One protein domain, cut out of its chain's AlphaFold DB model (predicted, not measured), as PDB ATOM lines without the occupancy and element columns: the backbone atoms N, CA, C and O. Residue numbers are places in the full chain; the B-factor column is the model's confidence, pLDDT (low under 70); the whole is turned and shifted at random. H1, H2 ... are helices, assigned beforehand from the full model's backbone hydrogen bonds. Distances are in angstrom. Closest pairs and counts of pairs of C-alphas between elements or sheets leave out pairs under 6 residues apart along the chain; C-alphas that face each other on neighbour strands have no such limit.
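This is residues 481 to 583 of the 652 residues of an uncharacterized protein of Puccinia graminis f. sp. tritici (UniProt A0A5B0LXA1). Three helices, H2, H3 and H4, run back and forth along nearly the same line as one layer, and H1 and H5, side by side and running the same way, cross one face of it at a slant. H1 packs on H4, while H5 crosses from H3 to H2. The printed part has 103 residues with five named helices, H1 to H5 in chain order, and no named strand: all helix. It is compact, with a radius of gyration of the C-alphas of 13.2 A and spans of 40 by 28 by 19 A.

Find C-alpha 481 at (187.617, 206.113, 174.395); from there H1 runs 18.2 A to residue 493. After a tight link, H2 covers residues 498 to 515, 25.9 A. H3 is residues 524 to 537, 20.0 A, and H4 is residues 547 to 559, 18.0 A. H5, residues 564 to 583, runs 30.0 A to C-alpha 583 at (181.556, 216.657, 198.399).

Start at H3 and H5, the hubs, touching three helices each. They only just touch each other, with 3 pairs of C-alphas within 8 A, closest at Leu 530 and Leu 566, 7.2 A. H2 and H3 form a hairpin at 9 degrees, closest at the C-alphas of Leu 505 and Met 535, 7.2 A. H1 touches H5 at a shallow tilt of 19 degrees, and H4 at a steep 53 degrees, closest at the C-alphas of Ser 486 and Glu 551, 5.5 A. H1 and H3 are apart. Every O i to N i+4 pair is within hydrogen-bond range in H1, H2, H3 and H4; in H5, 13 of 16 are.

The C-alphas of Arg 520 and Glu 544 are the two farthest apart, 40.8 A. The printed part has no cut, and no link is long. Look for low confidence in 42 residues under pLDDT 70, among them 537 to 552.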
ATOM      1  N   MET A 481     187.023 205.608 173.151       74.12
ATOM      2  CA  MET A 481     187.617 206.113 174.395       74.12
ATOM      3  C   MET A 481     187.496 207.636 174.479       74.12
ATOM      4  O   MET A 481     187.105 208.186 175.504       74.12
ATOM      5  N   THR A 482     187.761 208.328 173.373       72.94
ATOM      6  CA  THR A 482     187.674 209.788 173.309       72.94
ATOM      7  C   THR A 482     186.243 210.294 173.485       72.94
ATOM      8  O   THR A 482     186.009 211.262 174.216       72.94
ATOM      9  N   GLN A 483     185.269 209.637 172.855       73.75
ATOM     10  CA  GLN A 483     183.849 209.946 173.018       73.75
ATOM     11  C   GLN A 483     183.402 209.741 174.473       73.75
ATOM     12  O   GLN A 483     182.703 210.587 175.031       73.75
ATOM     13  N   GLU A 484     183.846 208.661 175.116       72.38
ATOM     14  CA  GLU A 484     183.526 208.373 176.512       72.38
ATOM     15  C   GLU A 484     184.116 209.419 177.467       72.38
ATOM     16  O   GLU A 484     183.392 209.979 178.298       72.38
ATOM     17  N   ILE A 485     185.407 209.733 177.315       70.62
ATOM     18  CA  ILE A 485     186.086 210.805 178.056       70.62
ATOM     19  C   ILE A 485     185.300 212.109 177.908       70.62
ATOM     20  O   ILE A 485     185.006 212.780 178.899       70.62
ATOM     21  N   SER A 486     184.902 212.435 176.678       69.75
ATOM     22  CA  SER A 486     184.169 213.662 176.374       69.75
ATOM     23  C   SER A 486     182.826 213.731 177.093       69.75
ATOM     24  O   SER A 486     182.503 214.748 177.710       69.75
ATOM     25  N   GLN A 487     182.060 212.638 177.071       70.12
ATOM     26  CA  GLN A 487     180.769 212.556 177.751       70.12
ATOM     27  C   GLN A 487     180.910 212.643 179.272       70.12
ATOM     28  O   GLN A 487     180.118 213.339 179.910       70.12
ATOM     29  N   ARG A 488     181.923 211.989 179.859       70.75
ATOM     30  CA  ARG A 488     182.208 212.080 181.301       70.75
ATOM     31  C   ARG A 488     182.533 213.516 181.699       70.75
ATOM     32  O   ARG A 488     181.868 214.057 182.580       70.75
ATOM     33  N   ILE A 489     183.465 214.163 180.998       69.62
ATOM     34  CA  ILE A 489     183.844 215.561 181.250       69.62
ATOM     35  C   ILE A 489     182.631 216.482 181.129       69.62
ATOM     36  O   ILE A 489     182.369 217.274 182.033       69.62
ATOM     37  N   TYR A 490     181.864 216.357 180.045       70.44
ATOM     38  CA  TYR A 490     180.669 217.168 179.842       70.44
ATOM     39  C   TYR A 490     179.646 216.954 180.964       70.44
ATOM     40  O   TYR A 490     179.122 217.925 181.501       70.44
ATOM     41  N   SER A 491     179.392 215.704 181.368       69.69
ATOM     42  CA  SER A 491     178.436 215.394 182.441       69.69
ATOM     43  C   SER A 491     178.817 216.018 183.787       69.69
ATOM     44  O   SER A 491     177.939 216.494 184.503       69.69
ATOM     45  N   VAL A 492     180.117 216.073 184.094       70.00
ATOM     46  CA  VAL A 492     180.666 216.644 185.330       70.00
ATOM     47  C   VAL A 492     180.677 218.171 185.282       70.00
ATOM     48  O   VAL A 492     180.272 218.823 186.242       70.00
ATOM     49  N   LEU A 493     181.137 218.763 184.177       70.50
ATOM     50  CA  LEU A 493     181.306 220.214 184.063       70.50
ATOM     51  C   LEU A 493     179.995 220.951 183.768       70.50
ATOM     52  O   LEU A 493     179.889 222.151 184.046       70.50
ATOM     53  N   LYS A 494     178.980 220.269 183.233       69.06
ATOM     54  CA  LYS A 494     177.677 220.872 182.946       69.06
ATOM     55  C   LYS A 494     177.030 221.389 184.236       69.06
ATOM     56  O   LYS A 494     176.658 220.627 185.120       69.06
ATOM     57  N   GLY A 495     176.853 222.708 184.320       65.50
ATOM     58  CA  GLY A 495     176.262 223.371 185.488       65.50
ATOM     59  C   GLY A 495     177.249 223.685 186.619       65.50
ATOM     60  O   GLY A 495     176.809 224.121 187.679       65.50
ATOM     61  N   THR A 496     178.558 223.500 186.409       71.75
ATOM     62  CA  THR A 496     179.589 223.986 187.342       71.75
ATOM     63  C   THR A 496     179.754 225.501 187.247       71.75
ATOM     64  O   THR A 496     179.775 226.079 186.156       71.75
ATOM     65  N   ASN A 497     179.873 226.157 188.401       74.12
ATOM     66  CA  ASN A 497     180.199 227.584 188.462       74.12
ATOM     67  C   ASN A 497     181.720 227.814 188.368       74.12
ATOM     68  O   ASN A 497     182.514 226.880 188.456       74.12
ATOM     69  N   ASP A 498     182.148 229.064 188.189       72.38
ATOM     70  CA  ASP A 498     183.570 229.371 187.963       72.38
ATOM     71  C   ASP A 498     184.458 229.091 189.190       72.38
ATOM     72  O   ASP A 498     185.640 228.792 189.036       72.38
ATOM     73  N   SER A 499     183.893 229.113 190.402       74.19
ATOM     74  CA  SER A 499     184.606 228.725 191.628       74.19
ATOM     75  C   SER A 499     184.877 227.217 191.665       74.19
ATOM     76  O   SER A 499     186.008 226.791 191.888       74.19
ATOM     77  N   GLU A 500     183.859 226.409 191.349       74.75
ATOM     78  CA  GLU A 500     183.950 224.947 191.241       74.75
ATOM     79  C   GLU A 500     184.981 224.536 190.179       74.75
ATOM     80  O   GLU A 500     185.841 223.697 190.437       74.75
ATOM     81  N   LYS A 501     184.979 225.194 189.014       73.62
ATOM     82  CA  LYS A 501     185.979 224.956 187.959       73.62
ATOM     83  C   LYS A 501     187.407 225.286 188.391       73.62
ATOM     84  O   LYS A 501     188.321 224.515 188.109       73.62
ATOM     85  N   ASN A 502     187.611 226.416 189.074       75.38
ATOM     86  CA  ASN A 502     188.934 226.799 189.573       75.38
ATOM     87  C   ASN A 502     189.467 225.788 190.589       75.38
ATOM     88  O   ASN A 502     190.661 225.485 190.588       75.38
ATOM     89  N   HIS A 503     188.589 225.233 191.421       75.81
ATOM     90  CA  HIS A 503     188.982 224.207 192.370       75.81
ATOM     91  C   HIS A 503     189.326 222.878 191.681       75.81
ATOM     92  O   HIS A 503     190.360 222.288 191.990       75.81
ATOM     93  N   LEU A 504     188.530 222.443 190.696       76.31
ATOM     94  CA  LEU A 504     188.856 221.269 189.876       76.31
ATOM     95  C   LEU A 504     190.214 221.417 189.177       76.31
ATOM     96  O   LEU A 504     191.002 220.474 189.151       76.31
ATOM     97  N   LEU A 505     190.514 222.611 188.656       75.44
ATOM     98  CA  LEU A 505     191.813 222.929 188.061       75.44
ATOM     99  C   LEU A 505     192.959 222.799 189.064       75.44
ATOM    100  O   LEU A 505     193.970 222.174 188.750       75.44
ATOM    101  N   GLN A 506     192.811 223.374 190.259       78.38
ATOM    102  CA  GLN A 506     193.832 223.296 191.307       78.38
ATOM    103  C   GLN A 506     194.057 221.857 191.770       78.38
ATOM    104  O   GLN A 506     195.200 221.422 191.906       78.38
ATOM    105  N   TRP A 507     192.982 221.095 191.961       81.81
ATOM    106  CA  TRP A 507     193.075 219.697 192.356       81.81
ATOM    107  C   TRP A 507     193.752 218.845 191.276       81.81
ATOM    108  O   TRP A 507     194.702 218.118 191.571       81.81
ATOM    109  N   ALA A 508     193.346 218.995 190.009       78.19
ATOM    110  CA  ALA A 508     193.970 218.291 188.890       78.19
ATOM    111  C   ALA A 508     195.459 218.644 188.764       78.19
ATOM    112  O   ALA A 508     196.290 217.761 188.563       78.19
ATOM    113  N   GLN A 509     195.827 219.918 188.949       79.56
ATOM    114  CA  GLN A 509     197.227 220.346 188.980       79.56
ATOM    115  C   GLN A 509     198.005 219.685 190.118       79.56
ATOM    116  O   GLN A 509     199.102 219.193 189.876       79.56
ATOM    117  N   ASN A 510     197.449 219.623 191.327       82.06
ATOM    118  CA  ASN A 510     198.102 218.974 192.465       82.06
ATOM    119  C   ASN A 510     198.308 217.474 192.221       82.06
ATOM    120  O   ASN A 510     199.398 216.959 192.469       82.06
ATOM    121  N   LYS A 511     197.305 216.789 191.659       80.00
ATOM    122  CA  LYS A 511     197.400 215.368 191.303       80.00
ATOM    123  C   LYS A 511     198.453 215.124 190.216       80.00
ATOM    124  O   LYS A 511     199.283 214.230 190.358       80.00
ATOM    125  N   LEU A 512     198.500 215.971 189.185       79.81
ATOM    126  CA  LEU A 512     199.535 215.925 188.143       79.81
ATOM    127  C   LEU A 512     200.934 216.264 188.687       79.81
ATOM    128  O   LEU A 512     201.917 215.687 188.234       79.81
ATOM    129  N   ASN A 513     201.051 217.169 189.662       80.75
ATOM    130  CA  ASN A 513     202.324 217.476 190.323       80.75
ATOM    131  C   ASN A 513     202.842 216.270 191.116       80.75
ATOM    132  O   ASN A 513     204.029 215.974 191.044       80.75
ATOM    133  N   GLY A 514     201.960 215.527 191.794       76.44
ATOM    134  CA  GLY A 514     202.327 214.283 192.480       76.44
ATOM    135  C   GLY A 514     202.870 213.204 191.534       76.44
ATOM    136  O   GLY A 514     203.759 212.444 191.903       76.44
ATOM    137  N   LEU A 515     202.417 213.177 190.275       73.88
ATOM    138  CA  LEU A 515     202.947 212.259 189.258       73.88
ATOM    139  C   LEU A 515     204.366 212.625 188.788       73.88
ATOM    140  O   LEU A 515     205.082 211.749 188.302       73.88
ATOM    141  N   GLN A 516     204.818 213.874 188.976       69.81
ATOM    142  CA  GLN A 516     206.202 214.269 188.664       69.81
ATOM    143  C   GLN A 516     207.231 213.559 189.554       69.81
ATOM    144  O   GLN A 516     208.390 213.428 189.158       69.81
ATOM    145  N   GLU A 517     206.819 213.073 190.728       69.75
ATOM    146  CA  GLU A 517     207.677 212.317 191.647       69.75
ATOM    147  C   GLU A 517     207.963 210.888 191.149       69.75
ATOM    148  O   GLU A 517     208.870 210.222 191.654       69.75
ATOM    149  N   TYR A 518     207.260 210.432 190.101       71.12
ATOM    150  CA  TYR A 518     207.379 209.088 189.534       71.12
ATOM    151  C   TYR A 518     207.786 209.107 188.048       71.12
ATOM    152  O   TYR A 518     207.032 208.660 187.184       71.12
ATOM    153  N   PRO A 519     209.025 209.523 187.712       63.00
ATOM    154  CA  PRO A 519     209.497 209.643 186.325       63.00
ATOM    155  C   PRO A 519     209.602 208.310 185.561       63.00
ATOM    156  O   PRO A 519     209.899 208.304 184.371       63.00
ATOM    157  N   ARG A 520     209.381 207.167 186.229       65.81
ATOM    158  CA  ARG A 520     209.252 205.851 185.578       65.81
ATOM    159  C   ARG A 520     207.865 205.612 184.970       65.81
ATOM    160  O   ARG A 520     207.747 204.709 184.152       65.81
ATOM    161  N   LEU A 521     206.847 206.363 185.400       64.38
ATOM    162  CA  LEU A 521     205.450 206.188 184.992       64.38
ATOM    163  C   LEU A 521     205.027 207.164 183.888       64.38
ATOM    164  O   LEU A 521     204.180 206.817 183.076       64.38
ATOM    165  N   ILE A 522     205.602 208.369 183.848       72.50
ATOM    166  CA  ILE A 522     205.261 209.385 182.849       72.50
ATOM    167  C   ILE A 522     206.475 210.255 182.517       72.50
ATOM    168  O   ILE A 522     207.213 210.685 183.409       72.50
ATOM    169  N   THR A 523     206.697 210.527 181.231       78.81
ATOM    170  CA  THR A 523     207.759 211.453 180.821       78.81
ATOM    171  C   THR A 523     207.338 212.907 181.052       78.81
ATOM    172  O   THR A 523     206.154 213.245 181.050       78.81
ATOM    173  N   SER A 524     208.307 213.815 181.212       77.75
ATOM    174  CA  SER A 524     208.020 215.251 181.381       77.75
ATOM    175  C   SER A 524     207.209 215.829 180.217       77.75
ATOM    176  O   SER A 524     206.294 216.616 180.432       77.75
ATOM    177  N   TYR A 525     207.499 215.382 178.994       79.62
ATOM    178  CA  TYR A 525     206.787 215.785 177.784       79.62
ATOM    179  C   TYR A 525     205.308 215.371 177.800       79.62
ATOM    180  O   TYR A 525     204.428 216.160 177.455       79.62
ATOM    181  N   GLU A 526     205.022 214.140 178.214       74.31
ATOM    182  CA  GLU A 526     203.659 213.618 178.301       74.31
ATOM    183  C   GLU A 526     202.855 214.279 179.425       74.31
ATOM    184  O   GLU A 526     201.673 214.585 179.254       74.31
ATOM    185  N   LEU A 527     203.512 214.569 180.549       78.25
ATOM    186  CA  LEU A 527     202.912 215.280 181.672       78.25
ATOM    187  C   LEU A 527     202.560 216.730 181.306       78.25
ATOM    188  O   LEU A 527     201.487 217.219 181.665       78.25
ATOM    189  N   ASP A 528     203.413 217.405 180.532       80.06
ATOM    190  CA  ASP A 528     203.127 218.744 180.012       80.06
ATOM    191  C   ASP A 528     201.983 218.733 178.987       80.06
ATOM    192  O   ASP A 528     201.131 219.627 179.002       80.06
ATOM    193  N   LYS A 529     201.890 217.696 178.142       78.06
ATOM    194  CA  LYS A 529     200.726 217.490 177.265       78.06
ATOM    195  C   LYS A 529     199.434 217.322 178.061       78.06
ATOM    196  O   LYS A 529     198.470 218.035 177.785       78.06
ATOM    197  N   LEU A 530     199.415 216.443 179.068       75.69
ATOM    198  CA  LEU A 530     198.245 216.254 179.934       75.69
ATOM    199  C   LEU A 530     197.833 217.562 180.614       75.69
ATOM    200  O   LEU A 530     196.659 217.929 180.576       75.69
ATOM    201  N   ARG A 531     198.792 218.313 181.174       77.56
ATOM    202  CA  ARG A 531     198.526 219.636 181.762       77.56
ATOM    203  C   ARG A 531     197.878 220.585 180.761       77.56
ATOM    204  O   ARG A 531     196.885 221.226 181.097       77.56
ATOM    205  N   ASN A 532     198.405 220.670 179.541       77.94
ATOM    206  CA  ASN A 532     197.851 221.541 178.503       77.94
ATOM    207  C   ASN A 532     196.412 221.159 178.138       77.94
ATOM    208  O   ASN A 532     195.560 222.042 178.010       77.94
ATOM    209  N   VAL A 533     196.125 219.860 178.030       74.19
ATOM    210  CA  VAL A 533     194.776 219.345 177.769       74.19
ATOM    211  C   VAL A 533     193.826 219.727 178.913       74.19
ATOM    212  O   VAL A 533     192.832 220.408 178.661       74.19
ATOM    213  N   PHE A 534     194.159 219.434 180.176       72.81
ATOM    214  CA  PHE A 534     193.329 219.805 181.338       72.81
ATOM    215  C   PHE A 534     193.081 221.316 181.451       72.81
ATOM    216  O   PHE A 534     191.951 221.753 181.687       72.81
ATOM    217  N   MET A 535     194.116 222.128 181.229       72.31
ATOM    218  CA  MET A 535     194.014 223.588 181.285       72.31
ATOM    219  C   MET A 535     193.114 224.152 180.186       72.31
ATOM    220  O   MET A 535     192.418 225.139 180.408       72.31
ATOM    221  N   ASN A 536     193.106 223.547 178.999       72.19
ATOM    222  CA  ASN A 536     192.233 223.977 177.910       72.19
ATOM    223  C   ASN A 536     190.791 223.471 178.052       72.19
ATOM    224  O   ASN A 536     189.882 224.097 177.505       72.19
ATOM    225  N   LEU A 537     190.584 222.390 178.807       66.69
ATOM    226  CA  LEU A 537     189.275 221.787 179.054       66.69
ATOM    227  C   LEU A 537     188.429 222.529 180.079       66.69
ATOM    228  O   LEU A 537     187.224 222.658 179.892       66.69
ATOM    229  N   ILE A 538     189.048 223.029 181.148       64.94
ATOM    230  CA  ILE A 538     188.332 223.681 182.258       64.94
ATOM    231  C   ILE A 538     188.285 225.218 182.073       64.94
ATOM    232  O   ILE A 538     187.770 225.954 182.916       64.94
ATOM    233  N   LYS A 539     188.789 225.733 180.940       63.03
ATOM    234  CA  LYS A 539     188.728 227.165 180.598       63.03
ATOM    235  C   LYS A 539     187.278 227.697 180.526       63.03
ATOM    236  O   LYS A 539     186.353 226.933 180.257       63.03
ATOM    237  N   PRO A 540     187.061 229.014 180.727       50.72
ATOM    238  CA  PRO A 540     185.767 229.586 181.134       50.72
ATOM    239  C   PRO A 540     184.633 229.643 180.093       50.72
ATOM    240  O   PRO A 540     183.624 230.293 180.362       50.72
ATOM    241  N   ASP A 541     184.714 228.973 178.942       52.88
ATOM    242  CA  ASP A 541     183.704 229.102 177.872       52.88
ATOM    243  C   ASP A 541     182.474 228.199 178.098       52.88
ATOM    244  O   ASP A 541     182.039 227.446 177.231       52.88
ATOM    245  N   SER A 542     181.890 228.234 179.298       50.06
ATOM    246  CA  SER A 542     180.805 227.321 179.691       50.06
ATOM    247  C   SER A 542     179.393 227.859 179.453       50.06
ATOM    248  O   SER A 542     178.460 227.373 180.097       50.06
ATOM    249  N   ARG A 543     179.205 228.897 178.629       50.28
ATOM    250  CA  ARG A 543     177.866 229.493 178.469       50.28
ATOM    251  C   ARG A 543     177.116 229.096 177.204       50.28
ATOM    252  O   ARG A 543     175.895 229.099 177.274       50.28
ATOM    253  N   GLU A 544     177.759 228.663 176.120       49.75
ATOM    254  CA  GLU A 544     177.040 228.441 174.847       49.75
ATOM    255  C   GLU A 544     177.692 227.398 173.923       49.75
ATOM    256  O   GLU A 544     177.926 227.669 172.752       49.75
ATOM    257  N   HIS A 545     177.968 226.185 174.407       54.88
ATOM    258  CA  HIS A 545     178.410 225.109 173.513       54.88
ATOM    259  C   HIS A 545     177.521 223.878 173.640       54.88
ATOM    260  O   HIS A 545     177.231 223.401 174.740       54.88
ATOM    261  N   SER A 546     177.069 223.371 172.495       60.44
ATOM    262  CA  SER A 546     176.345 222.101 172.426       60.44
ATOM    263  C   SER A 546     177.269 220.930 172.811       60.44
ATOM    264  O   SER A 546     178.491 221.040 172.696       60.44
ATOM    265  N   SER A 547     176.705 219.790 173.244       62.72
ATOM    266  CA  SER A 547     177.485 218.559 173.536       62.72
ATOM    267  C   SER A 547     178.411 218.185 172.373       62.72
ATOM    268  O   SER A 547     179.556 217.807 172.591       62.72
ATOM    269  N   ALA A 548     177.942 218.383 171.138       64.19
ATOM    270  CA  ALA A 548     178.677 218.053 169.921       64.19
ATOM    271  C   ALA A 548     179.921 218.937 169.698       64.19
ATOM    272  O   ALA A 548     180.956 218.444 169.257       64.19
ATOM    273  N   GLU A 549     179.855 220.231 170.024       65.44
ATOM    274  CA  GLU A 549     181.006 221.144 169.908       65.44
ATOM    275  C   GLU A 549     182.076 220.841 170.964       65.44
ATOM    276  O   GLU A 549     183.275 220.888 170.673       65.44
ATOM    277  N   TRP A 550     181.643 220.474 172.176       67.06
ATOM    278  CA  TRP A 550     182.537 219.985 173.225       67.06
ATOM    279  C   TRP A 550     183.220 218.690 172.804       67.06
ATOM    280  O   TRP A 550     184.445 218.621 172.865       67.06
ATOM    281  N   GLU A 551     182.456 217.710 172.324       64.06
ATOM    282  CA  GLU A 551     182.976 216.439 171.814       64.06
ATOM    283  C   GLU A 551     183.998 216.656 170.693       64.06
ATOM    284  O   GLU A 551     185.063 216.053 170.717       64.06
ATOM    285  N   GLN A 552     183.750 217.569 169.750       67.62
ATOM    286  CA  GLN A 552     184.699 217.848 168.672       67.62
ATOM    287  C   GLN A 552     186.008 218.481 169.178       67.62
ATOM    288  O   GLN A 552     187.095 218.096 168.739       67.62
ATOM    289  N   LYS A 553     185.924 219.432 170.114       70.62
ATOM    290  CA  LYS A 553     187.095 220.095 170.711       70.62
ATOM    291  C   LYS A 553     187.912 219.130 171.575       70.62
ATOM    292  O   LYS A 553     189.138 219.116 171.489       70.62
ATOM    293  N   LEU A 554     187.230 218.302 172.361       67.06
ATOM    294  CA  LEU A 554     187.821 217.228 173.154       67.06
ATOM    295  C   LEU A 554     188.472 216.162 172.279       67.06
ATOM    296  O   LEU A 554     189.579 215.733 172.587       67.06
ATOM    297  N   CYS A 555     187.837 215.795 171.164       64.69
ATOM    298  CA  CYS A 555     188.407 214.863 170.198       64.69
ATOM    299  C   CYS A 555     189.771 215.318 169.688       64.69
ATOM    300  O   CYS A 555     190.713 214.530 169.661       64.69
ATOM    301  N   LEU A 556     189.897 216.601 169.344       68.88
ATOM    302  CA  LEU A 556     191.173 217.176 168.925       68.88
ATOM    303  C   LEU A 556     192.206 217.121 170.059       68.88
ATOM    304  O   LEU A 556     193.324 216.672 169.837       68.88
ATOM    305  N   MET A 557     191.825 217.475 171.287       68.94
ATOM    306  CA  MET A 557     192.742 217.480 172.435       68.94
ATOM    307  C   MET A 557     193.200 216.081 172.867       68.94
ATOM    308  O   MET A 557     194.368 215.891 173.189       68.94
ATOM    309  N   VAL A 558     192.311 215.086 172.857       64.19
ATOM    310  CA  VAL A 558     192.670 213.695 173.177       64.19
ATOM    311  C   VAL A 558     193.504 213.087 172.051       64.19
ATOM    312  O   VAL A 558     194.432 212.340 172.335       64.19
ATOM    313  N   SER A 559     193.276 213.467 170.787       63.88
ATOM    314  CA  SER A 559     194.138 213.032 169.676       63.88
ATOM    315  C   SER A 559     195.577 213.563 169.763       63.88
ATOM    316  O   SER A 559     196.487 212.981 169.173       63.88
ATOM    317  N   GLU A 560     195.812 214.638 170.525       65.88
ATOM    318  CA  GLU A 560     197.158 215.143 170.820       65.88
ATOM    319  C   GLU A 560     197.886 214.304 171.891       65.88
ATOM    320  O   GLU A 560     199.124 214.366 171.983       65.88
ATOM    321  N   LEU A 561     197.153 213.499 172.676       66.44
ATOM    322  CA  LEU A 561     197.715 212.520 173.606       66.44
ATOM    323  C   LEU A 561     198.210 211.318 172.798       66.44
ATOM    324  O   LEU A 561     197.452 210.495 172.301       66.44
ATOM    325  N   SER A 562     199.525 211.242 172.637       54.75
ATOM    326  CA  SER A 562     200.192 210.292 171.742       54.75
ATOM    327  C   SER A 562     200.219 208.837 172.247       54.75
ATOM    328  O   SER A 562     200.739 207.981 171.537       54.75
ATOM    329  N   SER A 563     199.677 208.538 173.436       62.78
ATOM    330  CA  SER A 563     199.636 207.186 174.015       62.78
ATOM    331  C   SER A 563     198.305 206.881 174.717       62.78
ATOM    332  O   SER A 563     197.691 207.749 175.342       62.78
ATOM    333  N   SER A 564     197.879 205.613 174.625       58.31
ATOM    334  CA  SER A 564     196.672 205.072 175.276       58.31
ATOM    335  C   SER A 564     196.694 205.268 176.798       58.31
ATOM    336  O   SER A 564     195.663 205.547 177.407       58.31
ATOM    337  N   ASP A 565     197.875 205.200 177.414       64.19
ATOM    338  CA  ASP A 565     198.045 205.315 178.866       64.19
ATOM    339  C   ASP A 565     197.750 206.729 179.386       64.19
ATOM    340  O   ASP A 565     197.173 206.895 180.461       64.19
ATOM    341  N   LEU A 566     198.072 207.768 178.605       70.00
ATOM    342  CA  LEU A 566     197.741 209.151 178.963       70.00
ATOM    343  C   LEU A 566     196.241 209.407 178.880       70.00
ATOM    344  O   LEU A 566     195.688 210.099 179.734       70.00
ATOM    345  N   ALA A 567     195.577 208.830 177.878       65.44
ATOM    346  CA  ALA A 567     194.126 208.898 177.774       65.44
ATOM    347  C   ALA A 567     193.455 208.196 178.970       65.44
ATOM    348  O   ALA A 567     192.521 208.748 179.546       65.44
ATOM    349  N   MET A 568     193.971 207.043 179.413       67.00
ATOM    350  CA  MET A 568     193.470 206.339 180.602       67.00
ATOM    351  C   MET A 568     193.698 207.123 181.903       67.00
ATOM    352  O   MET A 568     192.762 207.281 182.686       67.00
ATOM    353  N   MET A 569     194.885 207.705 182.110       72.56
ATOM    354  CA  MET A 569     195.134 208.601 183.254       72.56
ATOM    355  C   MET A 569     194.171 209.794 183.266       72.56
ATOM    356  O   MET A 569     193.698 210.223 184.320       72.56
ATOM    357  N   MET A 570     193.848 210.328 182.088       72.56
ATOM    358  CA  MET A 570     192.870 211.400 181.954       72.56
ATOM    359  C   MET A 570     191.454 210.939 182.338       72.56
ATOM    360  O   MET A 570     190.762 211.680 183.035       72.56
ATOM    361  N   VAL A 571     191.035 209.724 181.954       67.25
ATOM    362  CA  VAL A 571     189.751 209.123 182.379       67.25
ATOM    363  C   VAL A 571     189.662 209.035 183.901       67.25
ATOM    364  O   VAL A 571     188.631 209.402 184.464       67.25
ATOM    365  N   GLU A 572     190.718 208.557 184.560       71.69
ATOM    366  CA  GLU A 572     190.747 208.384 186.017       71.69
ATOM    367  C   GLU A 572     190.621 209.724 186.748       71.69
ATOM    368  O   GLU A 572     189.739 209.891 187.587       71.69
ATOM    369  N   ILE A 573     191.431 210.718 186.366       74.88
ATOM    370  CA  ILE A 573     191.395 212.061 186.967       74.88
ATOM    371  C   ILE A 573     190.014 212.709 186.791       74.88
ATOM    372  O   ILE A 573     189.498 213.330 187.717       74.88
ATOM    373  N   VAL A 574     189.397 212.558 185.615       70.75
ATOM    374  CA  VAL A 574     188.047 213.078 185.344       70.75
ATOM    375  C   VAL A 574     186.980 212.325 186.140       70.75
ATOM    376  O   VAL A 574     186.000 212.939 186.561       70.75
ATOM    377  N   GLY A 575     187.145 211.016 186.344       67.00
ATOM    378  CA  GLY A 575     186.233 210.202 187.148       67.00
ATOM    379  C   GLY A 575     186.064 210.742 188.571       67.00
ATOM    380  O   GLY A 575     184.943 210.794 189.080       67.00
ATOM    381  N   ASP A 576     187.148 211.243 189.159       73.38
ATOM    382  CA  ASP A 576     187.160 211.777 190.526       73.38
ATOM    383  C   ASP A 576     186.456 213.136 190.661       73.38
ATOM    384  O   ASP A 576     185.960 213.487 191.734       73.38
ATOM    385  N   PHE A 577     186.340 213.905 189.572       76.06
ATOM    386  CA  PHE A 577     185.712 215.229 189.614       76.06
ATOM    387  C   PHE A 577     184.247 215.174 190.061       76.06
ATOM    388  O   PHE A 577     183.776 216.091 190.733       76.06
ATOM    389  N   GLY A 578     183.520 214.110 189.703       70.50
ATOM    390  CA  GLY A 578     182.124 213.940 190.107       70.50
ATOM    391  C   GLY A 578     181.970 213.834 191.626       70.50
ATOM    392  O   GLY A 578     181.129 214.519 192.207       70.50
ATOM    393  N   GLN A 579     182.815 213.029 192.274       71.12
ATOM    394  CA  GLN A 579     182.813 212.876 193.732       71.12
ATOM    395  C   GLN A 579     183.245 214.167 194.425       71.12
ATOM    396  O   GLN A 579     182.611 214.591 195.392       71.12
ATOM    397  N   LEU A 580     184.265 214.832 193.881       73.25
ATOM    398  CA  LEU A 580     184.807 216.059 194.450       73.25
ATOM    399  C   LEU A 580     183.787 217.206 194.424       73.25
ATOM    400  O   LEU A 580     183.556 217.858 195.439       73.25
ATOM    401  N   LEU A 581     183.095 217.411 193.298       71.69
ATOM    402  CA  LEU A 581     182.030 218.415 193.202       71.69
ATOM    403  C   LEU A 581     180.857 218.117 194.141       71.69
ATOM    404  O   LEU A 581     180.295 219.044 194.732       71.69
ATOM    405  N   SER A 582     180.471 216.847 194.283       72.12
ATOM    406  CA  SER A 582     179.411 216.444 195.214       72.12
ATOM    407  C   SER A 582     179.804 216.730 196.663       72.12
ATOM    408  O   SER A 582     179.034 217.369 197.380       72.12
ATOM    409  N   ALA A 583     181.022 216.360 197.071       72.62
ATOM    410  CA  ALA A 583     181.556 216.657 198.399       72.62
ATOM    411  C   ALA A 583     181.584 218.170 198.668       72.62
ATOM    412  O   ALA A 583     181.090 218.632 199.695       72.62
TER     413      ALA A 583